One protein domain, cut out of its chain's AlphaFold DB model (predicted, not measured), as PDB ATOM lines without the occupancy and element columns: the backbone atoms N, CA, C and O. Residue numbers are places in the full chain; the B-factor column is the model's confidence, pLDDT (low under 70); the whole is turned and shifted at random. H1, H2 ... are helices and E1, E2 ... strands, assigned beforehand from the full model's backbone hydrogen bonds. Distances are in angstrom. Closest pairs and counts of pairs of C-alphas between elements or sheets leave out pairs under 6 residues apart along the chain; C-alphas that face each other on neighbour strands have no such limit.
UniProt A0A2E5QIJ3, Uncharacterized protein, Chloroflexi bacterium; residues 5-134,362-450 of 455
ATOM      1  N   ILE A   5     253.929 231.134 345.855       95.81
ATOM      2  CA  ILE A   5     252.464 231.280 345.843       95.81
ATOM      3  C   ILE A   5     252.068 232.728 345.560       95.81
ATOM      4  O   ILE A   5     251.132 232.976 344.799       95.81
ATOM      5  N   SER A   6     252.782 233.702 346.123       95.19
ATOM      6  CA  SER A   6     252.518 235.109 345.822       95.19
ATOM      7  C   SER A   6     252.799 235.456 344.356       95.19
ATOM      8  O   SER A   6     252.041 236.223 343.757       95.19
ATOM      9  N   ILE A   7     253.842 234.879 343.751       93.81
ATOM     10  CA  ILE A   7     254.128 235.056 342.318       93.81
ATOM     11  C   ILE A   7     253.039 234.378 341.476       93.81
ATOM     12  O   ILE A   7     252.490 235.019 340.585       93.81
ATOM     13  N   ALA A   8     252.657 233.143 341.812       92.81
ATOM     14  CA  ALA A   8     251.600 232.391 341.134       92.81
ATOM     15  C   ALA A   8     250.248 233.127 341.136       92.81
ATOM     16  O   ALA A   8     249.564 233.162 340.116       92.81
ATOM     17  N   LYS A   9     249.879 233.758 342.258       93.88
ATOM     18  CA  LYS A   9     248.674 234.600 342.349       93.88
ATOM     19  C   LYS A   9     248.787 235.837 341.463       93.88
ATOM     20  O   LYS A   9     247.878 236.125 340.699       93.88
ATOM     21  N   THR A  10     249.932 236.524 341.513       89.88
ATOM     22  CA  THR A  10     250.184 237.704 340.665       89.88
ATOM     23  C   THR A  10     250.068 237.350 339.180       89.88
ATOM     24  O   THR A  10     249.481 238.113 338.420       89.88
ATOM     25  N   GLU A  11     250.585 236.185 338.782       86.06
ATOM     26  CA  GLU A  11     250.480 235.638 337.426       86.06
ATOM     27  C   GLU A  11     249.027 235.379 337.022       86.06
ATOM     28  O   GLU A  11     248.557 235.943 336.036       86.06
ATOM     29  N   ALA A  12     248.293 234.587 337.808       85.69
ATOM     30  CA  ALA A  12     246.912 234.222 337.493       85.69
ATOM     31  C   ALA A  12     245.949 235.421 337.478       85.69
ATOM     32  O   ALA A  12     245.023 235.457 336.666       85.69
ATOM     33  N   ASP A  13     246.182 236.410 338.342       85.56
ATOM     34  CA  ASP A  13     245.351 237.613 338.444       85.56
ATOM     35  C   ASP A  13     245.702 238.669 337.377       85.56
ATOM     36  O   ASP A  13     245.051 239.713 337.292       85.56
ATOM     37  N   GLY A  14     246.738 238.437 336.557       77.12
ATOM     38  CA  GLY A  14     247.245 239.427 335.603       77.12
ATOM     39  C   GLY A  14     247.856 240.663 336.280       77.12
ATOM     40  O   GLY A  14     247.912 241.742 335.680       77.12
ATOM     41  N   GLY A  15     248.318 240.524 337.524       81.62
ATOM     42  CA  GLY A  15     248.953 241.579 338.313       81.62
ATOM     43  C   GLY A  15     250.332 241.989 337.787       81.62
ATOM     44  O   GLY A  15     250.837 241.442 336.811       81.62
ATOM     45  N   ASP A  16     250.961 242.973 338.433       83.69
ATOM     46  CA  ASP A  16     252.262 243.515 338.014       83.69
ATOM     47  C   ASP A  16     253.423 242.560 338.353       83.69
ATOM     48  O   ASP A  16     254.132 242.698 339.356       83.69
ATOM     49  N   LEU A  17     253.605 241.559 337.493       84.12
ATOM     50  CA  LEU A  17     254.707 240.607 337.588       84.12
ATOM     51  C   LEU A  17     256.062 241.249 337.377       84.12
ATOM     52  O   LEU A  17     257.026 240.787 337.975       84.12
ATOM     53  N   PHE A  18     256.148 242.294 336.552       85.31
ATOM     54  CA  PHE A  18     257.413 242.977 336.332       85.31
ATOM     55  C   PHE A  18     257.944 243.496 337.665       85.31
ATOM     56  O   PHE A  18     259.015 243.091 338.099       85.31
ATOM     57  N   LYS A  19     257.137 244.285 338.383       87.69
ATOM     58  CA  LYS A  19     257.485 244.786 339.716       87.69
ATOM     59  C   LYS A  19     257.750 243.659 340.710       87.69
ATOM     60  O   LYS A  19     258.670 243.772 341.521       87.69
ATOM     61  N   LYS A  20     256.954 242.585 340.671       89.25
ATOM     62  CA  LYS A  20     257.128 241.434 341.567       89.25
ATOM     63  C   LYS A  20     258.478 240.742 341.351       89.25
ATOM     64  O   LYS A  20     259.143 240.427 342.333       89.25
ATOM     65  N   LEU A  21     258.875 240.532 340.096       89.88
ATOM     66  CA  LEU A  21     260.119 239.861 339.713       89.88
ATOM     67  C   LEU A  21     261.344 240.777 339.853       89.88
ATOM     68  O   LEU A  21     262.383 240.306 340.307       89.88
ATOM     69  N   SER A  22     261.215 242.082 339.586       89.69
ATOM     70  CA  SER A  22     262.275 243.075 339.838       89.69
ATOM     71  C   SER A  22     262.695 243.140 341.308       89.69
ATOM     72  O   SER A  22     263.795 243.577 341.615       89.69
ATOM     73  N   GLY A  23     261.827 242.724 342.237       91.19
ATOM     74  CA  GLY A  23     262.169 242.628 343.657       91.19
ATOM     75  C   GLY A  23     262.982 241.384 344.037       91.19
ATOM     76  O   GLY A  23     263.426 241.297 345.179       91.19
ATOM     77  N   LEU A  24     263.143 240.412 343.131       91.81
ATOM     78  CA  LEU A  24     263.840 239.143 343.393       91.81
ATOM     79  C   LEU A  24     265.281 239.134 342.887       91.81
ATOM     80  O   LEU A  24     266.117 238.417 343.433       91.81
ATOM     81  N   PHE A  25     265.556 239.889 341.827       92.06
ATOM     82  CA  PHE A  25     266.820 239.854 341.106       92.06
ATOM     83  C   PHE A  25     267.389 241.261 340.967       92.06
ATOM     84  O   PHE A  25     266.675 242.249 341.123       92.06
ATOM     85  N   VAL A  26     268.678 241.355 340.662       93.69
ATOM     86  CA  VAL A  26     269.327 242.644 340.404       93.69
ATOM     87  C   VAL A  26     269.419 242.882 338.901       93.69
ATOM     88  O   VAL A  26     269.518 241.932 338.120       93.69
ATOM     89  N   ASP A  27     269.388 244.142 338.479       93.44
ATOM     90  CA  ASP A  27     269.598 244.482 337.074       93.44
ATOM     91  C   ASP A  27     270.977 244.001 336.605       93.44
ATOM     92  O   ASP A  27     271.975 244.075 337.330       93.44
ATOM     93  N   ALA A  28     271.013 243.457 335.390       93.62
ATOM     94  CA  ALA A  28     272.237 243.001 334.762       93.62
ATOM     95  C   ALA A  28     272.784 244.066 333.807       93.62
ATOM     96  O   ALA A  28     272.045 244.631 332.991       93.62
ATOM     97  N   ASP A  29     274.103 244.255 333.856       92.38
ATOM     98  CA  ASP A  29     274.831 245.132 332.932       92.38
ATOM     99  C   ASP A  29     274.814 244.593 331.497       92.38
ATOM    100  O   ASP A  29     274.885 245.356 330.531       92.38
ATOM    101  N   ILE A  30     274.704 243.269 331.332       91.62
ATOM    102  CA  ILE A  30     274.636 242.663 330.006       91.62
ATOM    103  C   ILE A  30     273.342 243.064 329.293       91.62
ATOM    104  O   ILE A  30     272.239 242.922 329.824       91.62
ATOM    105  N   LYS A  31     273.489 243.490 328.035       88.81
ATOM    106  CA  LYS A  31     272.380 243.732 327.113       88.81
ATOM    107  C   LYS A  31     272.561 242.949 325.808       88.81
ATOM    108  O   LYS A  31     273.693 242.790 325.343       88.81
ATOM    109  N   PRO A  32     271.469 242.462 325.195       85.62
ATOM    110  CA  PRO A  32     271.509 241.879 323.860       85.62
ATOM    111  C   PRO A  32     272.004 242.908 322.841       85.62
ATOM    112  O   PRO A  32     271.679 244.098 322.908       85.62
ATOM    113  N   LYS A  33     272.775 242.450 321.854       82.81
ATOM    114  CA  LYS A  33     273.334 243.338 320.829       82.81
ATOM    115  C   LYS A  33     272.216 244.038 320.051       82.81
ATOM    116  O   LYS A  33     271.385 243.373 319.447       82.81
ATOM    117  N   GLY A  34     272.252 245.371 320.018       84.81
ATOM    118  CA  GLY A  34     271.260 246.196 319.318       84.81
ATOM    119  C   GLY A  34     270.037 246.580 320.156       84.81
ATOM    120  O   GLY A  34     269.214 247.338 319.658       84.81
ATOM    121  N   TYR A  35     269.953 246.125 321.411       86.31
ATOM    122  CA  TYR A  35     268.804 246.342 322.297       86.31
ATOM    123  C   TYR A  35     269.272 246.827 323.683       86.31
ATOM    124  O   TYR A  35     269.229 246.079 324.663       86.31
ATOM    125  N   PRO A  36     269.803 248.064 323.783       87.50
ATOM    126  CA  PRO A  36     270.396 248.581 325.021       87.50
ATOM    127  C   PRO A  36     269.372 248.790 326.145       87.50
ATOM    128  O   PRO A  36     269.754 248.840 327.312       87.50
ATOM    129  N   ASN A  37     268.084 248.887 325.806       86.00
ATOM    130  CA  ASN A  37     267.002 249.111 326.762       86.00
ATOM    131  C   ASN A  37     266.336 247.801 327.212       86.00
ATOM    132  O   ASN A  37     265.384 247.832 327.994       86.00
ATOM    133  N   ALA A  38     266.832 246.648 326.748       86.19
ATOM    134  CA  ALA A  38     266.271 245.361 327.104       86.19
ATOM    135  C   ALA A  38     266.444 245.112 328.606       86.19
ATOM    136  O   ALA A  38     267.531 245.259 329.179       86.19
ATOM    137  N   VAL A  39     265.360 244.694 329.256       88.12
ATOM    138  CA  VAL A  39     265.431 244.292 330.657       88.12
ATOM    139  C   VAL A  39     266.042 242.902 330.737       88.12
ATOM    140  O   VAL A  39     265.537 241.949 330.144       88.12
ATOM    141  N   VAL A  40     267.135 242.811 331.484       91.62
ATOM    142  CA  VAL A  40     267.825 241.571 331.814       91.62
ATOM    143  C   VAL A  40     268.200 241.684 333.278       91.62
ATOM    144  O   VAL A  40     268.824 242.671 333.673       91.62
ATOM    145  N   TRP A  41     267.813 240.692 334.064       94.69
ATOM    146  CA  TRP A  41     268.219 240.570 335.456       94.69
ATOM    147  C   TRP A  41     269.303 239.512 335.604       94.69
ATOM    148  O   TRP A  41     269.449 238.643 334.745       94.69
ATOM    149  N   GLN A  42     270.046 239.564 336.698       95.44
ATOM    150  CA  GLN A  42     271.022 238.554 337.089       95.44
ATOM    151  C   GLN A  42     270.715 238.048 338.503       95.44
ATOM    152  O   GLN A  42     270.223 238.788 339.361       95.44
ATOM    153  N   GLY A  43     271.017 236.776 338.738       95.19
ATOM    154  CA  GLY A  43     270.910 236.142 340.046       95.19
ATOM    155  C   GLY A  43     271.775 234.888 340.142       95.19
ATOM    156  O   GLY A  43     272.460 234.520 339.185       95.19
ATOM    157  N   GLY A  44     271.748 234.245 341.310       94.69
ATOM    158  CA  GLY A  44     272.606 233.099 341.613       94.69
ATOM    159  C   GLY A  44     274.068 233.484 341.858       94.69
ATOM    160  O   GLY A  44     274.391 234.654 342.074       94.69
ATOM    161  N   ASN A  45     274.956 232.491 341.858       94.88
ATOM    162  CA  ASN A  45     276.359 232.661 342.236       94.88
ATOM    163  C   ASN A  45     277.283 232.952 341.035       94.88
ATOM    164  O   ASN A  45     277.812 232.032 340.409       94.88
ATOM    165  N   HIS A  46     277.496 234.234 340.718       94.56
ATOM    166  CA  HIS A  46     278.399 234.693 339.646       94.56
ATOM    167  C   HIS A  46     279.867 234.740 340.109       94.56
ATOM    168  O   HIS A  46     280.445 235.810 340.283       94.56
ATOM    169  N   ASP A  47     280.482 233.568 340.292       90.75
ATOM    170  CA  ASP A  47     281.879 233.417 340.741       90.75
ATOM    171  C   ASP A  47     282.919 233.338 339.600       90.75
ATOM    172  O   ASP A  47     284.121 233.214 339.844       90.75
ATOM    173  N   GLY A  48     282.460 233.387 338.345       91.81
ATOM    174  CA  GLY A  48     283.291 233.286 337.143       91.81
ATOM    175  C   GLY A  48     283.758 231.868 336.785       91.81
ATOM    176  O   GLY A  48     284.419 231.703 335.759       91.81
ATOM    177  N   LYS A  49     283.414 230.841 337.574       93.56
ATOM    178  CA  LYS A  49     283.775 229.434 337.305       93.56
ATOM    179  C   LYS A  49     282.747 228.712 336.443       93.56
ATOM    180  O   LYS A  49     283.091 227.775 335.723       93.56
ATOM    181  N   VAL A  50     281.489 229.134 336.527       97.19
ATOM    182  CA  VAL A  50     280.378 228.597 335.736       97.19
ATOM    183  C   VAL A  50     279.877 229.676 334.788       97.19
ATOM    184  O   VAL A  50     279.573 230.794 335.201       97.19
ATOM    185  N   ARG A  51     279.780 229.344 333.500       96.81
ATOM    186  CA  ARG A  51     279.133 230.201 332.510       96.81
ATOM    187  C   ARG A  51     277.629 230.228 332.778       96.81
ATOM    188  O   ARG A  51     277.027 229.151 332.836       96.81
ATOM    189  N   PRO A  52     277.031 231.423 332.903       97.06
ATOM    190  CA  PRO A  52     275.618 231.551 333.202       97.06
ATOM    191  C   PRO A  52     274.728 231.157 332.026       97.06
ATOM    192  O   PRO A  52     275.118 231.267 330.859       97.06
ATOM    193  N   ILE A  53     273.499 230.770 332.359       97.06
ATOM    194  CA  ILE A  53     272.421 230.507 331.402       97.06
ATOM    195  C   ILE A  53     271.402 231.643 331.450       97.06
ATOM    196  O   ILE A  53     271.111 232.190 332.513       97.06
ATOM    197  N   ALA A  54     270.847 232.009 330.297       94.94
ATOM    198  CA  ALA A  54     269.758 232.975 330.214       94.94
ATOM    199  C   ALA A  54     268.393 232.272 330.224       94.94
ATOM    200  O   ALA A  54     268.028 231.579 329.277       94.94
ATOM    201  N   HIS A  55     267.610 232.471 331.277       94.12
ATOM    202  CA  HIS A  55     266.295 231.868 331.451       94.12
ATOM    203  C   HIS A  55     265.206 232.834 330.986       94.12
ATOM    204  O   HIS A  55     265.082 233.943 331.517       94.12
ATOM    205  N   SER A  56     264.375 232.411 330.031       88.69
ATOM    206  CA  SER A  56     263.128 233.119 329.756       88.69
ATOM    207  C   SER A  56     262.119 232.850 330.874       88.69
ATOM    208  O   SER A  56     261.695 231.714 331.091       88.69
ATOM    209  N   LEU A  57     261.690 233.904 331.550       89.31
ATOM    210  CA  LEU A  57     260.584 233.878 332.497       89.31
ATOM    211  C   LEU A  57     259.270 233.969 331.699       89.31
ATOM    212  O   LEU A  57     258.771 235.069 331.458       89.31
ATOM    213  N   THR A  58     258.802 232.816 331.198       82.38
ATOM    214  CA  THR A  58     257.732 232.700 330.184       82.38
ATOM    215  C   THR A  58     256.349 233.078 330.687       82.38
ATOM    216  O   THR A  58     255.904 234.135 330.290       82.38
ATOM    217  N   ASP A  59     255.652 232.212 331.423       80.69
ATOM    218  CA  ASP A  59     254.285 232.410 331.926       80.69
ATOM    219  C   ASP A  59     253.858 231.226 332.802       80.69
ATOM    220  O   ASP A  59     254.537 230.190 332.874       80.69
ATOM    221  N   ALA A  60     252.717 231.393 333.468       86.00
ATOM    222  CA  ALA A  60     251.996 230.347 334.177       86.00
ATOM    223  C   ALA A  60     252.900 229.464 335.067       86.00
ATOM    224  O   ALA A  60     253.794 229.941 335.764       86.00
ATOM    225  N   TYR A  61     252.683 228.148 335.065       88.44
ATOM    226  CA  TYR A  61     253.493 227.230 335.862       88.44
ATOM    227  C   TYR A  61     254.950 227.125 335.378       88.44
ATOM    228  O   TYR A  61     255.826 226.846 336.191       88.44
ATOM    229  N   ALA A  62     255.240 227.384 334.095       89.38
ATOM    230  CA  ALA A  62     256.613 227.360 333.579       89.38
ATOM    231  C   ALA A  62     257.480 228.456 334.227       89.38
ATOM    232  O   ALA A  62     258.643 228.228 334.574       89.38
ATOM    233  N   LEU A  63     256.895 229.638 334.455       91.25
ATOM    234  CA  LEU A  63     257.506 230.720 335.225       91.25
ATOM    235  C   LEU A  63     257.810 230.265 336.657       91.25
ATOM    236  O   LEU A  63     258.945 230.387 337.119       91.25
ATOM    237  N   ILE A  64     256.804 229.725 337.348       93.75
ATOM    238  CA  ILE A  64     256.922 229.342 338.761       93.75
ATOM    239  C   ILE A  64     257.943 228.214 338.949       93.75
ATOM    240  O   ILE A  64     258.800 228.307 339.827       93.75
ATOM    241  N   GLY A  65     257.904 227.184 338.101       93.94
ATOM    242  CA  GLY A  65     258.866 226.082 338.128       93.94
ATOM    243  C   GLY A  65     260.293 226.537 337.823       93.94
ATOM    244  O   GLY A  65     261.229 226.090 338.485       93.94
ATOM    245  N   THR A  66     260.474 227.491 336.903       94.75
ATOM    246  CA  THR A  66     261.795 228.081 336.627       94.75
ATOM    247  C   THR A  66     262.345 228.825 337.843       94.75
ATOM    248  O   THR A  66     263.498 228.609 338.204       94.75
ATOM    249  N   ILE A  67     261.533 229.659 338.505       95.62
ATOM    250  CA  ILE A  67     261.954 230.413 339.701       95.62
ATOM    251  C   ILE A  67     262.292 229.467 340.861       95.62
ATOM    252  O   ILE A  67     263.288 229.675 341.553       95.62
ATOM    253  N   ALA A  68     261.502 228.408 341.049       96.06
ATOM    254  CA  ALA A  68     261.801 227.376 342.037       96.06
ATOM    255  C   ALA A  68     263.156 226.710 341.753       96.06
ATOM    256  O   ALA A  68     263.987 226.583 342.651       96.06
ATOM    257  N   ALA A  69     263.400 226.327 340.496       95.06
ATOM    258  CA  ALA A  69     264.613 225.621 340.109       95.06
ATOM    259  C   ALA A  69     265.880 226.465 340.244       95.06
ATOM    260  O   ALA A  69     266.866 225.991 340.807       95.06
ATOM    261  N   ILE A  70     265.858 227.723 339.800       94.75
ATOM    262  CA  ILE A  70     267.023 228.611 339.941       94.75
ATOM    263  C   ILE A  70     267.316 228.943 341.411       94.75
ATOM    264  O   ILE A  70     268.485 229.028 341.786       94.75
ATOM    265  N   ASP A  71     266.291 229.056 342.267       96.00
ATOM    266  CA  ASP A  71     266.491 229.242 343.708       96.00
ATOM    267  C   ASP A  71     267.042 227.981 344.387       96.00
ATOM    268  O   ASP A  71     267.877 228.087 345.287       96.00
ATOM    269  N   ILE A  72     266.609 226.785 343.969       96.19
ATOM    270  CA  ILE A  72     267.159 225.514 344.466       96.19
ATOM    271  C   ILE A  72     268.631 225.375 344.098       96.19
ATOM    272  O   ILE A  72     269.459 225.123 344.972       96.19
ATOM    273  N   LEU A  73     268.954 225.562 342.821       96.00
ATOM    274  CA  LEU A  73     270.280 225.254 342.301       96.00
ATOM    275  C   LEU A  73     271.323 226.316 342.664       96.00
ATOM    276  O   LEU A  73     272.485 225.976 342.858       96.00
ATOM    277  N   GLY A  74     270.951 227.597 342.737       95.75
ATOM    278  CA  GLY A  74     271.886 228.693 343.036       95.75
ATOM    279  C   GLY A  74     272.966 228.947 341.975       95.75
ATOM    280  O   GLY A  74     273.879 229.737 342.213       95.75
ATOM    281  N   LEU A  75     272.871 228.309 340.804       97.69
ATOM    282  CA  LEU A  75     273.768 228.530 339.666       97.69
ATOM    283  C   LEU A  75     273.669 229.974 339.147       97.69
ATOM    284  O   LEU A  75     272.598 230.571 339.253       97.69
ATOM    285  N   PRO A  76     274.740 230.554 338.576       97.56
ATOM    286  CA  PRO A  76     274.681 231.899 338.013       97.56
ATOM    287  C   PRO A  76     273.764 231.944 336.796       97.56
ATOM    288  O   PRO A  76     273.989 231.228 335.825       97.56
ATOM    289  N   PHE A  77     272.777 232.833 336.793       97.50
ATOM    290  CA  PHE A  77     271.863 232.982 335.665       97.50
ATOM    291  C   PHE A  77     271.615 234.440 335.294       97.50
ATOM    292  O   PHE A  77     271.800 235.360 336.099       97.50
ATOM    293  N   TYR A  78     271.121 234.618 334.070       96.50
ATOM    294  CA  TYR A  78     270.382 235.802 333.656       96.50
ATOM    295  C   TYR A  78     268.901 235.464 333.529       96.50
ATOM    296  O   TYR A  78     268.547 234.401 333.026       96.50
ATOM    297  N   ALA A  79     268.028 236.357 333.971       93.69
ATOM    298  CA  ALA A  79     266.587 236.215 333.848       93.69
ATOM    299  C   ALA A  79     266.040 237.261 332.878       93.69
ATOM    300  O   ALA A  79     266.298 238.460 332.999       93.69
ATOM    301  N   VAL A  80     265.273 236.783 331.905       88.88
ATOM    302  CA  VAL A  80     264.631 237.593 330.873       88.88
ATOM    303  C   VAL A  80     263.127 237.605 331.143       88.88
ATOM    304  O   VAL A  80     262.525 236.532 331.094       88.88
ATOM    305  N   PRO A  81     262.492 238.765 331.396       81.00
ATOM    306  CA  PRO A  81     261.064 238.856 331.704       81.00
ATOM    307  C   PRO A  81     260.189 238.676 330.462       81.00
ATOM    308  O   PRO A  81     259.479 239.592 330.049       81.00
ATOM    309  N   MET A  82     260.239 237.491 329.854       76.69
ATOM    310  CA  MET A  82     259.547 237.210 328.602       76.69
ATOM    311  C   MET A  82     258.044 237.498 328.726       76.69
ATOM    312  O   MET A  82     257.495 238.205 327.885       76.69
ATOM    313  N   TRP A  83     257.398 237.095 329.824       66.62
ATOM    314  CA  TRP A  83     255.988 237.420 330.052       66.62
ATOM    315  C   TRP A  83     255.693 238.905 330.203       66.62
ATOM    316  O   TRP A  83     254.735 239.431 329.640       66.62
ATOM    317  N   SER A  84     256.504 239.608 330.995       55.50
ATOM    318  CA  SER A  84     256.235 241.012 331.293       55.50
ATOM    319  C   SER A  84     256.389 241.876 330.045       55.50
ATOM    320  O   SER A  84     255.716 242.898 329.927       55.50
ATOM    321  N   GLN A  85     257.231 241.448 329.100       58.06
ATOM    322  CA  GLN A  85     257.429 242.106 327.806       58.06
ATOM    323  C   GLN A  85     256.293 241.882 326.812       58.06
ATOM    324  O   GLN A  85     256.155 242.625 325.846       58.06
ATOM    325  N   TYR A  86     255.466 240.879 327.068       57.97
ATOM    326  CA  TYR A  86     254.319 240.520 326.254       57.97
ATOM    327  C   TYR A  86     253.023 241.231 326.665       57.97
ATOM    328  O   TYR A  86     252.025 241.185 325.935       57.97
ATOM    329  N   ARG A  87     253.026 241.916 327.814       59.75
ATOM    330  CA  ARG A  87     251.871 242.688 328.261       59.75
ATOM    331  C   ARG A  87     251.731 243.974 327.447       59.75
ATOM    332  O   ARG A  87     252.686 244.727 327.275       59.75
ATOM    333  N   HIS A  88     250.506 244.261 327.003       57.75
ATOM    334  CA  HIS A  88     250.182 245.482 326.250       57.75
ATOM    335  C   HIS A  88     250.397 246.773 327.071       57.75
ATOM    336  O   HIS A  88     250.481 247.855 326.494       57.75
ATOM    337  N   ASP A  89     250.490 246.679 328.402       59.22
ATOM    338  CA  ASP A  89     250.583 247.817 329.327       59.22
ATOM    339  C   ASP A  89     252.020 248.223 329.709       59.22
ATOM    340  O   ASP A  89     252.232 249.363 330.125       59.22
ATOM    341  N   SER A  90     253.017 247.347 329.542       64.44
ATOM    342  CA  SER A  90     254.376 247.565 330.062       64.44
ATOM    343  C   SER A  90     255.290 248.371 329.128       64.44
ATOM    344  O   SER A  90     256.315 248.887 329.574       64.44
ATOM    345  N   LYS A  91     254.923 248.506 327.840       68.38
ATOM    346  CA  LYS A  91     255.702 249.186 326.774       68.38
ATOM    347  C   LYS A  91     257.191 248.789 326.732       68.38
ATOM    348  O   LYS A  91     258.029 249.586 326.310       68.38
ATOM    349  N   LEU A  92     257.529 247.583 327.185       70.06
ATOM    350  CA  LEU A  92     258.904 247.092 327.188       70.06
ATOM    351  C   LEU A  92     259.396 246.807 325.761       70.06
ATOM    352  O   LEU A  92     258.612 246.640 324.826       70.06
ATOM    353  N   GLU A  93     260.719 246.749 325.596       71.19
ATOM    354  CA  GLU A  93     261.345 246.442 324.310       71.19
ATOM    355  C   GLU A  93     260.942 245.043 323.810       71.19
ATOM    356  O   GLU A  93     260.934 244.072 324.570       71.19
ATOM    357  N   ALA A  94     260.605 244.948 322.520       68.00
ATOM    358  CA  ALA A  94     260.096 243.725 321.909       68.00
ATOM    359  C   ALA A  94     261.100 242.568 321.996       68.00
ATOM    360  O   ALA A  94     262.270 242.737 321.666       68.00
ATOM    361  N   LEU A  95     260.613 241.361 322.294       67.94
ATOM    362  CA  LEU A  95     261.399 240.128 322.476       67.94
ATOM    363  C   LEU A  95     262.236 239.650 321.281       67.94
ATOM    364  O   LEU A  95     262.929 238.637 321.383       67.94
ATOM    365  N   ALA A  96     262.229 240.391 320.173       70.19
ATOM    366  CA  ALA A  96     263.159 240.244 319.055       70.19
ATOM    367  C   ALA A  96     264.619 240.117 319.519       70.19
ATOM    368  O   ALA A  96     265.436 239.428 318.905       70.19
ATOM    369  N   TRP A  97     264.937 240.748 320.647       75.12
ATOM    370  CA  TRP A  97     266.257 240.743 321.246       75.12
ATOM    371  C   TRP A  97     266.652 239.431 321.921       75.12
ATOM    372  O   TRP A  97     267.849 239.202 322.074       75.12
ATOM    373  N   PHE A  98     265.714 238.560 322.324       77.44
ATOM    374  CA  PHE A  98     266.040 237.344 323.092       77.44
ATOM    375  C   PHE A  98     267.026 236.448 322.338       77.44
ATOM    376  O   PHE A  98     267.989 235.934 322.906       77.44
ATOM    377  N   GLY A  99     266.856 236.362 321.019       73.31
ATOM    378  CA  GLY A  99     267.784 235.681 320.124       73.31
ATOM    379  C   GLY A  99     269.194 236.262 320.065       73.31
ATOM    380  O   GLY A  99     270.113 235.572 319.641       73.31
ATOM    381  N   ASN A 100     269.383 237.497 320.518       81.81
ATOM    382  CA  ASN A 100     270.649 238.225 320.514       81.81
ATOM    383  C   ASN A 100     271.360 238.201 321.881       81.81
ATOM    384  O   ASN A 100     272.384 238.867 322.051       81.81
ATOM    385  N   ILE A 101     270.839 237.443 322.854       87.12
ATOM    386  CA  ILE A 101     271.528 237.169 324.120       87.12
ATOM    387  C   ILE A 101     272.781 236.314 323.842       87.12
ATOM    388  O   ILE A 101     272.654 235.250 323.225       87.12
ATOM    389  N   PRO A 102     273.979 236.723 324.310       89.88
ATOM    390  CA  PRO A 102     275.245 236.050 324.002       89.88
ATOM    391  C   PRO A 102     275.530 234.820 324.887       89.88
ATOM    392  O   PRO A 102     276.681 234.425 325.045       89.88
ATOM    393  N   PHE A 103     274.494 234.207 325.455       92.81
ATOM    394  CA  PHE A 103     274.587 233.038 326.330       92.81
ATOM    395  C   PHE A 103     273.754 231.885 325.780       92.81
ATOM    396  O   PHE A 103     272.879 232.093 324.931       92.81
ATOM    397  N   THR A 104     274.042 230.672 326.257       95.06
ATOM    398  CA  THR A 104     273.092 229.563 326.138       95.06
ATOM    399  C   THR A 104     271.826 229.974 326.872       95.06
ATOM    400  O   THR A 104     271.892 230.529 327.972       95.06
ATOM    401  N   SER A 105     270.682 229.751 326.238       93.25
ATOM    402  CA  SER A 105     269.401 230.211 326.766       93.25
ATOM    403  C   SER A 105     268.431 229.056 326.935       93.25
ATOM    404  O   SER A 105     268.512 228.066 326.215       93.25
ATOM    405  N   ILE A 106     267.474 229.222 327.837       92.50
ATOM    406  CA  ILE A 106     266.341 228.320 328.018       92.50
ATOM    407  C   ILE A 106     265.063 229.061 327.657       92.50
ATOM    408  O   ILE A 106     264.860 230.200 328.087       92.50
ATOM    409  N   LYS A 107     264.202 228.393 326.889       87.31
ATOM    410  CA  LYS A 107     262.867 228.854 326.524       87.31
ATOM    411  C   LYS A 107     261.808 227.810 326.859       87.31
ATOM    412  O   LYS A 107     261.870 226.682 326.385       87.31
ATOM    413  N   TRP A 108     260.766 228.214 327.574       84.94
ATOM    414  CA  TRP A 108     259.561 227.393 327.695       84.94
ATOM    415  C   TRP A 108     258.555 227.748 326.607       84.94
ATOM    416  O   TRP A 108     258.271 228.926 326.381       84.94
ATOM    417  N   SER A 109     258.010 226.722 325.958       76.38
ATOM    418  CA  SER A 109     256.855 226.832 325.071       76.38
ATOM    419  C   SER A 109     255.609 226.355 325.808       76.38
ATOM    420  O   SER A 109     255.453 225.168 326.076       76.38
ATOM    421  N   THR A 110     254.705 227.263 326.147       70.12
ATOM    422  CA  THR A 110     253.413 226.928 326.750       70.12
ATOM    423  C   THR A 110     252.331 226.869 325.676       70.12
ATOM    424  O   THR A 110     252.332 227.629 324.704       70.12
ATOM    425  N   ALA A 111     251.435 225.887 325.792       59.56
ATOM    426  CA  ALA A 111     250.304 225.738 324.884       59.56
ATOM    427  C   ALA A 111     249.083 226.457 325.472       59.56
ATOM    428  O   ALA A 111     248.750 226.223 326.626       59.56
ATOM    429  N   GLY A 112     248.395 227.274 324.665       57.50
ATOM    430  CA  GLY A 112     247.145 227.941 325.065       57.50
ATOM    431  C   GLY A 112     247.111 229.454 324.830       57.50
ATOM    432  O   GLY A 112     248.127 230.136 324.908       57.50
ATOM    433  N   ASP A 113     245.946 229.967 324.417       60.47
ATOM    434  CA  ASP A 113     245.475 231.365 324.518       60.47
ATOM    435  C   ASP A 113     245.951 232.111 325.775       60.47
ATOM    436  O   ASP A 113     245.229 232.128 326.762       60.47
ATOM    437  N   ALA A 114     247.115 232.758 325.743       61.09
ATOM    438  CA  ALA A 114     247.531 233.721 326.752       61.09
ATOM    439  C   ALA A 114     246.710 235.013 326.627       61.09
ATOM    440  O   ALA A 114     246.865 235.741 325.640       61.09
ATOM    441  N   TYR A 115     245.855 235.314 327.609       66.12
ATOM    442  CA  TYR A 115     245.056 236.543 327.626       66.12
ATOM    443  C   TYR A 115     245.553 237.518 328.689       66.12
ATOM    444  O   TYR A 115     245.692 237.162 329.855       66.12
ATOM    445  N   VAL A 116     245.724 238.777 328.300       66.94
ATOM    446  CA  VAL A 116     246.002 239.898 329.208       66.94
ATOM    447  C   VAL A 116     244.946 240.979 329.016       66.94
ATOM    448  O   VAL A 116     244.243 240.996 328.006       66.94
ATOM    449  N   ASN A 117     244.828 241.887 329.978       72.19
ATOM    450  CA  ASN A 117     244.010 243.078 329.794       72.19
ATOM    451  C   ASN A 117     244.794 244.110 328.972       72.19
ATOM    452  O   ASN A 117     245.956 244.388 329.273       72.19
ATOM    453  N   ASP A 118     244.177 244.665 327.930       72.06
ATOM    454  CA  ASP A 118     244.716 245.831 327.229       72.06
ATOM    455  C   ASP A 118     244.595 247.106 328.088       72.06
ATOM    456  O   ASP A 118     244.063 247.089 329.201       72.06
ATOM    457  N   SER A 119     245.059 248.242 327.559       71.75
ATOM    458  CA  SER A 119     244.980 249.539 328.249       71.75
ATOM    459  C   SER A 119     243.552 249.986 328.592       71.75
ATOM    460  O   SER A 119     243.384 250.911 329.382       71.75
ATOM    461  N   ASN A 120     242.532 249.357 328.003       77.56
ATOM    462  CA  ASN A 120     241.117 249.631 328.245       77.56
ATOM    463  C   ASN A 120     240.467 248.571 329.155       77.56
ATOM    464  O   ASN A 120     239.248 248.581 329.332       77.56
ATOM    465  N   GLY A 121     241.248 247.640 329.715       74.69
ATOM    466  CA  GLY A 121     240.754 246.566 330.575       74.69
ATOM    467  C   GLY A 121     240.109 245.396 329.822       74.69
ATOM    468  O   GLY A 121     239.525 244.518 330.458       74.69
ATOM    469  N   LYS A 122     240.182 245.353 328.487       79.56
ATOM    470  CA  LYS A 122     239.617 244.258 327.688       79.56
ATOM    471  C   LYS A 122     240.597 243.090 327.637       79.56
ATOM    472  O   LYS A 122     241.759 243.274 327.292       79.56
ATOM    473  N   LYS A 123     240.106 241.869 327.878       75.12
ATOM    474  CA  LYS A 123     240.893 240.652 327.642       75.12
ATOM    475  C   LYS A 123     241.213 240.497 326.154       75.12
ATOM    476  O   LYS A 123     240.308 240.363 325.327       75.12
ATOM    477  N   VAL A 124     242.497 240.484 325.829       72.06
ATOM    478  CA  VAL A 124     243.047 240.305 324.482       72.06
ATOM    479  C   VAL A 124     244.152 239.260 324.517       72.06
ATOM    480  O   VAL A 124     244.777 239.050 325.553       72.06
ATOM    481  N   VAL A 125     244.400 238.604 323.382       68.88
ATOM    482  CA  VAL A 125     245.558 237.715 323.262       68.88
ATOM    483  C   VAL A 125     246.836 238.550 323.386       68.88
ATOM    484  O   VAL A 125     246.935 239.658 322.847       68.88
ATOM    485  N   VAL A 126     247.801 238.019 324.125       64.75
ATOM    486  CA  VAL A 126     249.146 238.572 324.280       64.75
ATOM    487  C   VAL A 126     249.786 238.902 322.922       64.75
ATOM    488  O   VAL A 126     249.664 238.141 321.956       64.75
ATOM    489  N   MET A 127     250.490 240.040 322.840       58.41
ATOM    490  CA  MET A 127     251.235 240.423 321.633       58.41
ATOM    491  C   MET A 127     252.265 239.346 321.274       58.41
ATOM    492  O   MET A 127     252.895 238.776 322.146       58.41
ATOM    493  N   GLY A 128     252.489 239.063 319.991       53.56
ATOM    494  CA  GLY A 128     253.642 238.249 319.580       53.56
ATOM    495  C   GLY A 128     253.541 236.736 319.810       53.56
ATOM    496  O   GLY A 128     254.445 236.025 319.373       53.56
ATOM    497  N   LYS A 129     252.435 236.198 320.348       54.62
ATOM    498  CA  LYS A 129     252.208 234.738 320.364       54.62
ATOM    499  C   LYS A 129     252.156 234.134 318.948       54.62
ATOM    500  O   LYS A 129     252.691 233.056 318.706       54.62
ATOM    501  N   SER A 130     251.614 234.882 317.984       47.28
ATOM    502  CA  SER A 130     251.691 234.587 316.542       47.28
ATOM    503  C   SER A 130     253.016 235.019 315.883       47.28
ATOM    504  O   SER A 130     253.232 234.762 314.702       47.28
ATOM    505  N   GLY A 131     253.918 235.664 316.630       52.88
ATOM    506  CA  GLY A 131     255.177 236.247 316.156       52.88
ATOM    507  C   GLY A 131     256.408 235.353 316.321       52.88
ATOM    508  O   GLY A 131     257.511 235.794 316.008       52.88
ATOM    509  N   ASN A 132     256.254 234.103 316.778       63.81
ATOM    510  CA  ASN A 132     257.380 233.183 316.989       63.81
ATOM    511  C   ASN A 132     258.268 233.024 315.742       63.81
ATOM    512  O   ASN A 132     259.487 232.973 315.877       63.81
ATOM    513  N   ALA A 133     257.688 232.979 314.538       62.69
ATOM    514  CA  ALA A 133     258.467 232.856 313.308       62.69
ATOM    515  C   ALA A 133     259.282 234.134 312.991       62.69
ATOM    516  O   ALA A 133     260.502 234.018 312.887       62.69
ATOM    517  N   PRO A 134     258.696 235.352 312.953       62.59
ATOM    518  CA  PRO A 134     259.470 236.597 312.873       62.59
ATOM    519  C   PRO A 134     260.560 236.738 313.947       62.59
ATOM    520  O   PRO A 134     261.674 237.150 313.632       62.59
ATOM    521  N   GLY A 362     275.978 233.171 318.202       88.25
ATOM    522  CA  GLY A 362     275.761 232.902 319.618       88.25
ATOM    523  C   GLY A 362     275.456 231.430 319.938       88.25
ATOM    524  O   GLY A 362     275.324 230.607 319.030       88.25
ATOM    525  N   PRO A 363     275.375 231.084 321.236       91.25
ATOM    526  CA  PRO A 363     275.130 229.709 321.693       91.25
ATOM    527  C   PRO A 363     273.745 229.163 321.302       91.25
ATOM    528  O   PRO A 363     272.940 229.870 320.705       91.25
ATOM    529  N   ALA A 364     273.400 227.925 321.645       91.88
ATOM    530  CA  ALA A 364     272.063 227.395 321.356       91.88
ATOM    531  C   ALA A 364     270.982 227.910 322.333       91.88
ATOM    532  O   ALA A 364     271.289 228.477 323.386       91.88
ATOM    533  N   ILE A 365     269.710 227.718 321.974       91.88
ATOM    534  CA  ILE A 365     268.562 227.912 322.868       91.88
ATOM    535  C   ILE A 365     267.922 226.546 323.116       91.88
ATOM    536  O   ILE A 365     267.413 225.927 322.185       91.88
ATOM    537  N   HIS A 366     267.919 226.103 324.365       93.00
ATOM    538  CA  HIS A 366     267.222 224.905 324.808       93.00
ATOM    539  C   HIS A 366     265.743 225.241 324.984       93.00
ATOM    540  O   HIS A 366     265.395 226.244 325.604       93.00
ATOM    541  N   GLU A 367     264.864 224.431 324.417       87.81
ATOM    542  CA  GLU A 367     263.426 224.659 324.433       87.81
ATOM    543  C   GLU A 367     262.677 223.396 324.827       87.81
ATOM    544  O   GLU A 367     262.930 222.325 324.281       87.81
ATOM    545  N   GLN A 368     261.693 223.533 325.709       85.88
ATOM    546  CA  GLN A 368     260.793 222.443 326.063       85.88
ATOM    547  C   GLN A 368     259.349 222.932 326.128       85.88
ATOM    548  O   GLN A 368     259.084 224.097 326.448       85.88
ATOM    549  N   THR A 369     258.410 222.048 325.796       79.56
ATOM    550  CA  THR A 369     256.987 222.385 325.749       79.56
ATOM    551  C   THR A 369     256.284 221.983 327.040       79.56
ATOM    552  O   THR A 369     256.159 220.802 327.330       79.56
ATOM    553  N   LEU A 370     255.705 222.939 327.767       79.06
ATOM    554  CA  LEU A 370     254.861 222.657 328.926       79.06
ATOM    555  C   LEU A 370     253.378 222.838 328.576       79.06
ATOM    556  O   LEU A 370     252.764 223.872 328.837       79.06
ATOM    557  N   GLY A 371     252.790 221.810 327.959       72.25
ATOM    558  CA  GLY A 371     251.460 221.889 327.332       72.25
ATOM    559  C   GLY A 371     250.261 222.063 328.279       72.25
ATOM    560  O   GLY A 371     249.152 222.279 327.806       72.25
ATOM    561  N   SER A 372     250.446 221.951 329.597       78.50
ATOM    562  CA  SER A 372     249.376 222.119 330.597       78.50
ATOM    563  C   SER A 372     249.712 223.139 331.684       78.50
ATOM    564  O   SER A 372     249.160 223.053 332.784       78.50
ATOM    565  N   ALA A 373     250.607 224.087 331.389       84.12
ATOM    566  CA  ALA A 373     251.100 225.068 332.353       84.12
ATOM    567  C   ALA A 373     249.964 225.835 333.060       84.12
ATOM    568  O   ALA A 373     249.968 225.911 334.286       84.12
ATOM    569  N   ASP A 374     248.941 226.302 332.336       83.00
ATOM    570  CA  ASP A 374     247.799 227.014 332.935       83.00
ATOM    571  C   ASP A 374     247.008 226.140 333.910       83.00
ATOM    572  O   ASP A 374     246.709 226.524 335.039       83.00
ATOM    573  N   THR A 375     246.688 224.913 333.491       85.75
ATOM    574  CA  THR A 375     245.932 223.975 334.331       85.75
ATOM    575  C   THR A 375     246.718 223.608 335.587       85.75
ATOM    576  O   THR A 375     246.131 223.426 336.651       85.75
ATOM    577  N   MET A 376     248.037 223.479 335.471       88.88
ATOM    578  CA  MET A 376     248.914 223.199 336.603       88.88
ATOM    579  C   MET A 376     248.973 224.381 337.571       88.88
ATOM    580  O   MET A 376     248.858 224.168 338.777       88.88
ATOM    581  N   LEU A 377     249.057 225.616 337.062       90.25
ATOM    582  CA  LEU A 377     248.994 226.823 337.889       90.25
ATOM    583  C   LEU A 377     247.676 226.894 338.667       90.25
ATOM    584  O   LEU A 377     247.684 227.131 339.872       90.25
ATOM    585  N   LEU A 378     246.545 226.628 338.011       91.19
ATOM    586  CA  LEU A 378     245.238 226.636 338.671       91.19
ATOM    587  C   LEU A 378     245.128 225.574 339.770       91.19
ATOM    588  O   LEU A 378     244.574 225.851 340.828       91.19
ATOM    589  N   ARG A 379     245.662 224.367 339.553       91.88
ATOM    590  CA  ARG A 379     245.677 223.322 340.591       91.88
ATOM    591  C   ARG A 379     246.489 223.735 341.812       91.88
ATOM    592  O   ARG A 379     246.002 223.568 342.927       91.88
ATOM    593  N   LEU A 380     247.671 224.311 341.580       93.38
ATOM    594  CA  LEU A 380     248.519 224.863 342.634       93.38
ATOM    595  C   LEU A 380     247.762 225.926 343.443       93.38
ATOM    596  O   LEU A 380     247.732 225.870 344.668       93.38
ATOM    597  N   LEU A 381     247.100 226.867 342.767       94.12
ATOM    598  CA  LEU A 381     246.356 227.947 343.423       94.12
ATOM    599  C   LEU A 381     245.102 227.469 344.166       94.12
ATOM    600  O   LEU A 381     244.749 228.044 345.195       94.12
ATOM    601  N   ASN A 382     244.452 226.416 343.672       93.12
ATOM    602  CA  ASN A 382     243.285 225.811 344.313       93.12
ATOM    603  C   ASN A 382     243.647 224.926 345.518       93.12
ATOM    604  O   ASN A 382     242.749 224.535 346.261       93.12
ATOM    605  N   GLY A 383     244.929 224.582 345.700       91.75
ATOM    606  CA  GLY A 383     245.380 223.670 346.754       91.75
ATOM    607  C   GLY A 383     244.965 222.206 346.548       91.75
ATOM    608  O   GLY A 383     244.973 221.440 347.504       91.75
ATOM    609  N   ASP A 384     244.589 221.809 345.324       91.12
ATOM    610  CA  ASP A 384     244.222 220.427 344.966       91.12
ATOM    611  C   ASP A 384     245.015 219.967 343.732       91.12
ATOM    612  O   ASP A 384     244.506 219.871 342.609       91.12
ATOM    613  N   GLU A 385     246.303 219.693 343.939       92.06
ATOM    614  CA  GLU A 385     247.192 219.187 342.886       92.06
ATOM    615  C   GLU A 385     246.871 217.745 342.464       92.06
ATOM    616  O   GLU A 385     247.105 217.375 341.307       92.06
ATOM    617  N   TRP A 386     246.245 216.965 343.351       91.12
ATOM    618  CA  TRP A 386     245.833 215.579 343.112       91.12
ATOM    619  C   TRP A 386     244.506 215.456 342.357       91.12
ATOM    620  O   TRP A 386     244.133 214.361 341.931       91.12
ATOM    621  N   VAL A 387     243.770 216.556 342.178       89.56
ATOM    622  CA  VAL A 387     242.454 216.582 341.522       89.56
ATOM    623  C   VAL A 387     241.551 215.497 342.111       89.56
ATOM    624  O   VAL A 387     241.143 214.553 341.421       89.56
ATOM    625  N   LYS A 388     241.304 215.578 343.423       89.62
ATOM    626  CA  LYS A 388     240.524 214.580 344.183       89.62
ATOM    627  C   LYS A 388     241.038 213.138 344.017       89.62
ATOM    628  O   LYS A 388     240.249 212.198 343.946       89.62
ATOM    629  N   GLY A 389     242.355 212.969 343.898       87.06
ATOM    630  CA  GLY A 389     243.022 211.671 343.739       87.06
ATOM    631  C   GLY A 389     243.007 211.098 342.318       87.06
ATOM    632  O   GLY A 389     243.497 209.991 342.105       87.06
ATOM    633  N   THR A 390     242.468 211.819 341.328       85.44
ATOM    634  CA  THR A 390     242.461 211.360 339.925       85.44
ATOM    635  C   THR A 390     243.773 211.641 339.194       85.44
ATOM    636  O   THR A 390     244.002 211.101 338.109       85.44
ATOM    637  N   LYS A 391     244.637 212.488 339.762       84.81
ATOM    638  CA  LYS A 391     245.954 212.836 339.225       84.81
ATOM    639  C   LYS A 391     247.000 212.833 340.334       84.81
ATOM    640  O   LYS A 391     246.683 212.917 341.512       84.81
ATOM    641  N   GLN A 392     248.256 212.732 339.926       84.56
ATOM    642  CA  GLN A 392     249.393 213.008 340.796       84.56
ATOM    643  C   GLN A 392     249.775 214.490 340.678       84.56
ATOM    644  O   GLN A 392     249.524 215.082 339.613       84.56
ATOM    645  N   PRO A 393     250.407 215.073 341.713       85.88
ATOM    646  CA  PRO A 393     251.062 216.364 341.609       85.88
ATOM    647  C   PRO A 393     252.008 216.415 340.421       85.88
ATOM    648  O   PRO A 393     252.548 215.394 339.961       85.88
ATOM    649  N   TYR A 394     252.185 217.628 339.911       83.44
ATOM    650  CA  TYR A 394     253.132 217.832 338.840       83.44
ATOM    651  C   TYR A 394     254.551 217.566 339.329       83.44
ATOM    652  O   TYR A 394     254.927 217.890 340.450       83.44
ATOM    653  N   ASP A 395     255.327 216.974 338.438       82.75
ATOM    654  CA  ASP A 395     256.710 216.647 338.680       82.75
ATOM    655  C   ASP A 395     257.602 217.763 338.114       82.75
ATOM    656  O   ASP A 395     257.721 217.890 336.890       82.75
ATOM    657  N   PRO A 396     258.220 218.604 338.961       84.19
ATOM    658  CA  PRO A 396     259.012 219.724 338.486       84.19
ATOM    659  C   PRO A 396     260.363 219.303 337.906       84.19
ATOM    660  O   PRO A 396     261.042 220.176 337.364       84.19
ATOM    661  N   ARG A 397     260.747 218.013 337.950       84.25
ATOM    662  CA  ARG A 397     262.030 217.502 337.423       84.25
ATOM    663  C   ARG A 397     262.310 217.921 335.990       84.25
ATOM    664  O   ARG A 397     263.454 218.182 335.648       84.25
ATOM    665  N   ILE A 398     261.279 218.071 335.171       85.88
ATOM    666  CA  ILE A 398     261.398 218.592 333.807       85.88
ATOM    667  C   ILE A 398     262.102 219.960 333.737       85.88
ATOM    668  O   ILE A 398     262.933 220.170 332.859       85.88
ATOM    669  N   HIS A 399     261.873 220.858 334.706       89.94
ATOM    670  CA  HIS A 399     262.606 222.127 334.784       89.94
ATOM    671  C   HIS A 399     264.087 221.896 335.078       89.94
ATOM    672  O   HIS A 399     264.940 222.534 334.469       89.94
ATOM    673  N   PHE A 400     264.401 220.960 335.970       89.50
ATOM    674  CA  PHE A 400     265.776 220.634 336.344       89.50
ATOM    675  C   PHE A 400     266.535 219.948 335.220       89.50
ATOM    676  O   PHE A 400     267.681 220.309 334.984       89.50
ATOM    677  N   VAL A 401     265.901 219.026 334.497       89.31
ATOM    678  CA  VAL A 401     266.493 218.346 333.336       89.31
ATOM    679  C   VAL A 401     266.849 219.363 332.253       89.31
ATOM    680  O   VAL A 401     267.998 219.408 331.823       89.31
ATOM    681  N   LEU A 402     265.915 220.247 331.884       91.50
ATOM    682  CA  LEU A 402     266.177 221.288 330.887       91.50
ATOM    683  C   LEU A 402     267.304 222.235 331.316       91.50
ATOM    684  O   LEU A 402     268.161 222.599 330.510       91.50
ATOM    685  N   ILE A 403     267.300 222.633 332.591       93.69
ATOM    686  CA  ILE A 403     268.319 223.514 333.158       93.69
ATOM    687  C   ILE A 403     269.680 222.824 333.169       93.69
ATOM    688  O   ILE A 403     270.647 223.395 332.667       93.69
ATOM    689  N   ARG A 404     269.756 221.596 333.682       93.94
ATOM    690  CA  ARG A 404     270.970 220.780 333.688       93.94
ATOM    691  C   ARG A 404     271.568 220.696 332.293       93.94
ATOM    692  O   ARG A 404     272.739 221.030 332.140       93.94
ATOM    693  N   ASP A 405     270.779 220.280 331.303       93.56
ATOM    694  CA  ASP A 405     271.259 220.073 329.936       93.56
ATOM    695  C   ASP A 405     271.870 221.368 329.374       93.56
ATOM    696  O   ASP A 405     272.968 221.355 328.821       93.56
ATOM    697  N   ALA A 406     271.225 222.516 329.611       95.81
ATOM    698  CA  ALA A 406     271.755 223.814 329.197       95.81
ATOM    699  C   ALA A 406     273.074 224.183 329.903       95.81
ATOM    700  O   ALA A 406     273.989 224.708 329.263       95.81
ATOM    701  N   TYR A 407     273.201 223.919 331.210       97.19
ATOM    702  CA  TYR A 407     274.439 224.188 331.953       97.19
ATOM    703  C   TYR A 407     275.582 223.262 331.542       97.19
ATOM    704  O   TYR A 407     276.717 223.741 331.447       97.19
ATOM    705  N   VAL A 408     275.301 221.983 331.278       96.50
ATOM    706  CA  VAL A 408     276.276 221.015 330.755       96.50
ATOM    707  C   VAL A 408     276.806 221.493 329.404       96.50
ATOM    708  O   VAL A 408     278.021 221.627 329.250       96.50
ATOM    709  N   ASP A 409     275.915 221.866 328.484       95.38
ATOM    710  CA  ASP A 409     276.286 222.336 327.144       95.38
ATOM    711  C   ASP A 409     277.055 223.663 327.169       95.38
ATOM    712  O   ASP A 409     277.995 223.870 326.396       95.38
ATOM    713  N   ALA A 410     276.705 224.582 328.073       96.69
ATOM    714  CA  ALA A 410     277.443 225.835 328.227       96.69
ATOM    715  C   ALA A 410     278.833 225.636 328.856       96.69
ATOM    716  O   ALA A 410     279.749 226.425 328.591       96.69
ATOM    717  N   ASN A 411     279.004 224.590 329.670       97.44
ATOM    718  CA  ASN A 411     280.196 224.325 330.473       97.44
ATOM    719  C   ASN A 411     280.756 222.911 330.223       97.44
ATOM    720  O   ASN A 411     280.878 222.136 331.175       97.44
ATOM    721  N   PRO A 412     281.138 222.556 328.981       96.81
ATOM    722  CA  PRO A 412     281.428 221.168 328.603       96.81
ATOM    723  C   PRO A 412     282.630 220.558 329.340       96.81
ATOM    724  O   PRO A 412     282.674 219.356 329.567       96.81
ATOM    725  N   GLU A 413     283.589 221.381 329.766       97.38
ATOM    726  CA  GLU A 413     284.803 220.916 330.453       97.38
ATOM    727  C   GLU A 413     284.677 220.921 331.989       97.38
ATOM    728  O   GLU A 413     285.589 220.476 332.693       97.38
ATOM    729  N   ASN A 414     283.569 221.430 332.544       97.56
ATOM    730  CA  ASN A 414     283.397 221.569 333.992       97.56
ATOM    731  C   ASN A 414     282.834 220.283 334.621       97.56
ATOM    732  O   ASN A 414     281.651 220.176 334.941       97.56
ATOM    733  N   LYS A 415     283.721 219.311 334.841       97.44
ATOM    734  CA  LYS A 415     283.373 218.001 335.420       97.44
ATOM    735  C   LYS A 415     282.784 218.087 336.832       97.44
ATOM    736  O   LYS A 415     281.964 217.251 337.193       97.44
ATOM    737  N   GLU A 416     283.204 219.067 337.633       97.00
ATOM    738  CA  GLU A 416     282.684 219.257 338.994       97.00
ATOM    739  C   GLU A 416     281.214 219.680 338.958       97.00
ATOM    740  O   GLU A 416     280.385 219.081 339.642       97.00
ATOM    741  N   LEU A 417     280.886 220.649 338.099       97.50
ATOM    742  CA  LEU A 417     279.509 221.070 337.855       97.50
ATOM    743  C   LEU A 417     278.653 219.903 337.357       97.50
ATOM    744  O   LEU A 417     277.551 219.708 337.861       97.50
ATOM    745  N   HIS A 418     279.153 219.113 336.401       97.69
ATOM    746  CA  HIS A 418     278.416 217.961 335.866       97.69
ATOM    747  C   HIS A 418     278.100 216.942 336.963       97.69
ATOM    748  O   HIS A 418     276.951 216.549 337.121       97.69
ATOM    749  N   LEU A 419     279.091 216.574 337.781       97.31
ATOM    750  CA  LEU A 419     278.887 215.651 338.901       97.31
ATOM    751  C   LEU A 419     277.919 216.211 339.952       97.31
ATOM    752  O   LEU A 419     277.127 215.457 340.512       97.31
ATOM    753  N   TRP A 420     277.977 217.512 340.242       97.69
ATOM    754  CA  TRP A 420     277.049 218.149 341.177       97.69
ATOM    755  C   TRP A 420     275.614 218.178 340.637       97.69
ATOM    756  O   TRP A 420     274.673 217.934 341.395       97.69
ATOM    757  N   LEU A 421     275.437 218.420 339.336       96.62
ATOM    758  CA  LEU A 421     274.133 218.379 338.679       96.62
ATOM    759  C   LEU A 421     273.526 216.969 338.698       96.62
ATOM    760  O   LEU A 421     272.350 216.831 339.026       96.62
ATOM    761  N   GLU A 422     274.320 215.934 338.408       94.75
ATOM    762  CA  GLU A 422     273.859 214.539 338.471       94.75
ATOM    763  C   GLU A 422     273.445 214.147 339.895       94.75
ATOM    764  O   GLU A 422     272.339 213.657 340.101       94.75
ATOM    765  N   ARG A 423     274.253 214.478 340.913       95.69
ATOM    766  CA  ARG A 423     273.874 214.246 342.323       95.69
ATOM    767  C   ARG A 423     272.623 215.015 342.733       95.69
ATOM    768  O   ARG A 423     271.824 214.529 343.526       95.69
ATOM    769  N   SER A 424     272.455 216.233 342.219       95.00
ATOM    770  CA  SER A 424     271.240 217.009 342.467       95.00
ATOM    771  C   SER A 424     270.026 216.284 341.891       95.00
ATOM    772  O   SER A 424     269.010 216.189 342.572       95.00
ATOM    773  N   LEU A 425     270.137 215.719 340.683       92.19
ATOM    774  CA  LEU A 425     269.072 214.932 340.060       92.19
ATOM    775  C   LEU A 425     268.759 213.638 340.829       92.19
ATOM    776  O   LEU A 425     267.589 213.303 340.980       92.19
ATOM    777  N   GLU A 426     269.762 212.957 341.382       92.38
ATOM    778  CA  GLU A 426     269.542 211.789 342.252       92.38
ATOM    779  C   GLU A 426     268.680 212.150 343.478       92.38
ATOM    780  O   GLU A 426     267.750 211.420 343.822       92.38
ATOM    781  N   ILE A 427     268.919 213.316 344.091       93.88
ATOM    782  CA  ILE A 427     268.102 213.831 345.207       93.88
ATOM    783  C   ILE A 427     266.665 214.131 344.752       93.88
ATOM    784  O   ILE A 427     265.708 213.864 345.484       93.88
ATOM    785  N   PHE A 428     266.489 214.675 343.542       90.38
ATOM    786  CA  PHE A 428     265.158 214.830 342.950       90.38
ATOM    787  C   PHE A 428     264.443 213.489 342.828       90.38
ATOM    788  O   PHE A 428     263.281 213.377 343.216       90.38
ATOM    789  N   ASP A 429     265.124 212.485 342.289       88.31
ATOM    790  CA  ASP A 429     264.543 211.165 342.089       88.31
ATOM    791  C   ASP A 429     264.157 210.512 343.416       88.31
ATOM    792  O   ASP A 429     263.090 209.907 343.493       88.31
ATOM    793  N   GLU A 430     264.950 210.698 344.471       91.19
ATOM    794  CA  GLU A 430     264.622 210.228 345.817       91.19
ATOM    795  C   GLU A 430     263.357 210.906 346.367       91.19
ATOM    796  O   GLU A 430     262.403 210.216 346.734       91.19
ATOM    797  N   ILE A 431     263.300 212.244 346.366       91.38
ATOM    798  CA  ILE A 431     262.169 213.014 346.924       91.38
ATOM    799  C   ILE A 431     260.864 212.753 346.166       91.38
ATOM    800  O   ILE A 431     259.788 212.754 346.765       91.38
ATOM    801  N   TYR A 432     260.943 212.542 344.853       88.38
ATOM    802  CA  TYR A 432     259.778 212.279 344.004       88.38
ATOM    803  C   TYR A 432     259.534 210.782 343.765       88.38
ATOM    804  O   TYR A 432     258.642 210.426 342.982       88.38
ATOM    805  N   SER A 433     260.283 209.898 344.435       84.94
ATOM    806  CA  SER A 433     260.010 208.461 344.433       84.94
ATOM    807  C   SER A 433     258.784 208.142 345.298       84.94
ATOM    808  O   SER A 433     258.612 208.654 346.399       84.94
ATOM    809  N   GLY A 434     257.893 207.282 344.796       84.12
ATOM    810  CA  GLY A 434     256.684 206.888 345.526       84.12
ATOM    811  C   GLY A 434     255.551 207.920 345.457       84.12
ATOM    812  O   GLY A 434     255.120 208.297 344.364       84.12
ATOM    813  N   GLU A 435     255.004 208.300 346.618       86.19
ATOM    814  CA  GLU A 435     253.932 209.299 346.714       86.19
ATOM    815  C   GLU A 435     254.519 210.697 346.525       86.19
ATOM    816  O   GLU A 435     255.289 211.184 347.350       86.19
ATOM    817  N   ARG A 436     254.171 211.339 345.406       88.06
ATOM    818  CA  ARG A 436     254.758 212.630 345.046       88.06
ATOM    819  C   ARG A 436     254.281 213.717 346.007       88.06
ATOM    820  O   ARG A 436     253.070 213.822 346.209       88.06
ATOM    821  N   PRO A 437     255.181 214.563 346.534       92.81
ATOM    822  CA  PRO A 437     254.770 215.715 347.320       92.81
ATOM    823  C   PRO A 437     254.036 216.737 346.443       92.81
ATOM    824  O   PRO A 437     254.197 216.765 345.218       92.81
ATOM    825  N   GLY A 438     253.266 217.618 347.086       93.44
ATOM    826  CA  GLY A 438     252.763 218.831 346.446       93.44
ATOM    827  C   GLY A 438     253.926 219.728 346.023       93.44
ATOM    828  O   GLY A 438     255.064 219.556 346.471       93.44
ATOM    829  N   PHE A 439     253.682 220.673 345.123       93.81
ATOM    830  CA  PHE A 439     254.756 221.457 344.520       93.81
ATOM    831  C   PHE A 439     255.520 222.307 345.545       93.81
ATOM    832  O   PHE A 439     256.748 222.379 345.484       93.81
ATOM    833  N   ILE A 440     254.823 222.930 346.500       95.31
ATOM    834  CA  ILE A 440     255.461 223.774 347.525       95.31
ATOM    835  C   ILE A 440     256.199 222.922 348.558       95.31
ATOM    836  O   ILE A 440     257.306 223.281 348.966       95.31
ATOM    837  N   GLU A 441     255.624 221.789 348.953       95.00
ATOM    838  CA  GLU A 441     256.259 220.822 349.845       95.00
ATOM    839  C   GLU A 441     257.524 220.253 349.203       95.00
ATOM    840  O   GLU A 441     258.583 220.257 349.825       95.00
ATOM    841  N   GLY A 442     257.444 219.852 347.934       94.62
ATOM    842  CA  GLY A 442     258.585 219.385 347.155       94.62
ATOM    843  C   GLY A 442     259.667 220.454 347.022       94.62
ATOM    844  O   GLY A 442     260.826 220.184 347.325       94.62
ATOM    845  N   TYR A 443     259.304 221.695 346.670       96.06
ATOM    846  CA  TYR A 443     260.237 222.831 346.630       96.06
ATOM    847  C   TYR A 443     260.958 223.034 347.969       96.06
ATOM    848  O   TYR A 443     262.176 223.226 347.987       96.06
ATOM    849  N   LYS A 444     260.238 222.944 349.094       96.88
ATOM    850  CA  LYS A 444     260.830 223.039 350.432       96.88
ATOM    851  C   LYS A 444     261.812 221.894 350.699       96.88
ATOM    852  O   LYS A 444     262.954 222.171 351.055       96.88
ATOM    853  N   SER A 445     261.404 220.646 350.471       96.19
ATOM    854  CA  SER A 445     262.261 219.467 350.668       96.19
ATOM    855  C   SER A 445     263.541 219.544 349.834       96.19
ATOM    856  O   SER A 445     264.636 219.280 350.328       96.19
ATOM    857  N   LEU A 446     263.428 219.982 348.579       95.81
ATOM    858  CA  LEU A 446     264.572 220.191 347.694       95.81
ATOM    859  C   LEU A 446     265.501 221.296 348.197       95.81
ATOM    860  O   LEU A 446     266.712 221.106 348.192       95.81
ATOM    861  N   LYS A 447     264.962 222.430 348.666       95.75
ATOM    862  CA  LYS A 447     265.766 223.519 349.247       95.75
ATOM    863  C   LYS A 447     266.489 223.123 350.528       95.75
ATOM    864  O   LYS A 447     267.544 223.686 350.809       95.75
ATOM    865  N   GLU A 448     265.915 222.214 351.307       96.19
ATOM    866  CA  GLU A 448     266.526 221.696 352.533       96.19
ATOM    867  C   GLU A 448     267.614 220.653 352.239       96.19
ATOM    868  O   GLU A 448     268.589 220.565 352.985       96.19
ATOM    869  N   THR A 449     267.478 219.898 351.144       96.44
ATOM    870  CA  THR A 449     268.348 218.749 350.840       96.44
ATOM    871  C   THR A 449     269.477 219.096 349.864       96.44
ATOM    872  O   THR A 449     270.611 218.648 350.038       96.44
ATOM    873  N   ILE A 450     269.205 219.919 348.847       96.44
ATOM    874  CA  ILE A 450     270.189 220.319 347.836       96.44
ATOM    875  C   ILE A 450     270.937 221.554 348.326       96.44
ATOM    876  O   ILE A 450     270.358 222.624 348.514       96.44
TER     877      ILE A 450
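What this domain is: This is residues 5 to 134 and 362 to 450 of the 455 residues of an uncharacterized protein of Chloroflexi bacterium (UniProt A0A2E5QIJ3). A twisted five-strand sheet is covered on one face by two helices, H3 and H8; H9 and H10 pack on these on the side away from the sheet. H1 and H7 pack on H3 near its first residues, and the small hairpin of E5 and E6 lies far from the middle. The printed part has 219 residues, with ten named helices and seven named strands in the order H1 H2 E1 E2 H3 E3 H4 H5 E4 E5 E6 H6 E7 H7 H8 H9 H10; the class is mixed, and so is the sheet, E1 E3 E2 E4 E7. The whole is compact, with a radius of gyration of the C-alphas of 17.3 A and spans of 48 by 47 by 31 A.

How they stand to each other: H1, residues 5 to 12, and H2, residues 17 to 22, form a helical hairpin; their closest C-alphas, Thr 10 and Leu 17, are 6.2 A apart. Edge strand E1, residues 41 to 43, is antiparallel to E3, residues 77 to 80, with N 41 and O 79 2.9 A apart. E2, residues 53 to 56, H3, residues 60 to 73, and E3 make a right-handed strand-helix-strand unit, parallel neighbour strands with a helix between; N 78 and O 53 are 2.9 A apart. E3, H4, residues 82 to 86, H5, residues 95 to 100, and E4, residues 105 to 110, make a split right-handed unit with E2 between its strands; E2 and E4 are parallel, with N 106 and O 54 2.8 A apart. E5, residues 115 to 117, and E6, residues 123 to 125, form an antiparallel hairpin, N 116 to O 124 2.9 A. H6, residues 129 to 134, is near H5. E7, residues 365 to 370, is parallel to E4, N 366 to O 105 2.8 A. H4, H5 and H7, residues 373 to 382, only graze the sheet. H3 and H8, residues 397 to 410, are on the same face at heights of 8.2 and 8.7 A: two layers, helices on one face. H3, the hub, touches H1, H7, H8 and H10, residues 439 to 449; C-alphas 72 and 447 are its closest to H10, 5.4 A. H8 and H9, residues 415 to 431, form a helical hairpin at a shallow tilt of 4 degrees, closest at C-alphas 408 and 418, 6.3 A. Every O i to N i+4 pair is within hydrogen-bond range except in H5 and H6, 0 of 2 each; their i+3 pairs are 2 of 3 and 1 of 3.

Where its parts are: H1 begins at C-alpha 5 (252.464, 231.280, 345.843). H3 measures 20.6 A, H8 19.8 A, H9 24.6 A and E4 16.3 A. H10 ends at C-alpha 449 (268.348, 218.749, 350.840).

The domain as a whole: The farthest C-alphas, Asn 120 and Lys 415, are 53.3 A apart. Residues 135 to 361 are not printed; C-alphas 134 and 362 are 18.0 A apart. The links H2 to E1 and H7 to H8 are long. pLDDT is under 70 in 27 residues: 83 to 91, 94 to 95, 111 to 116 and 125 to 134.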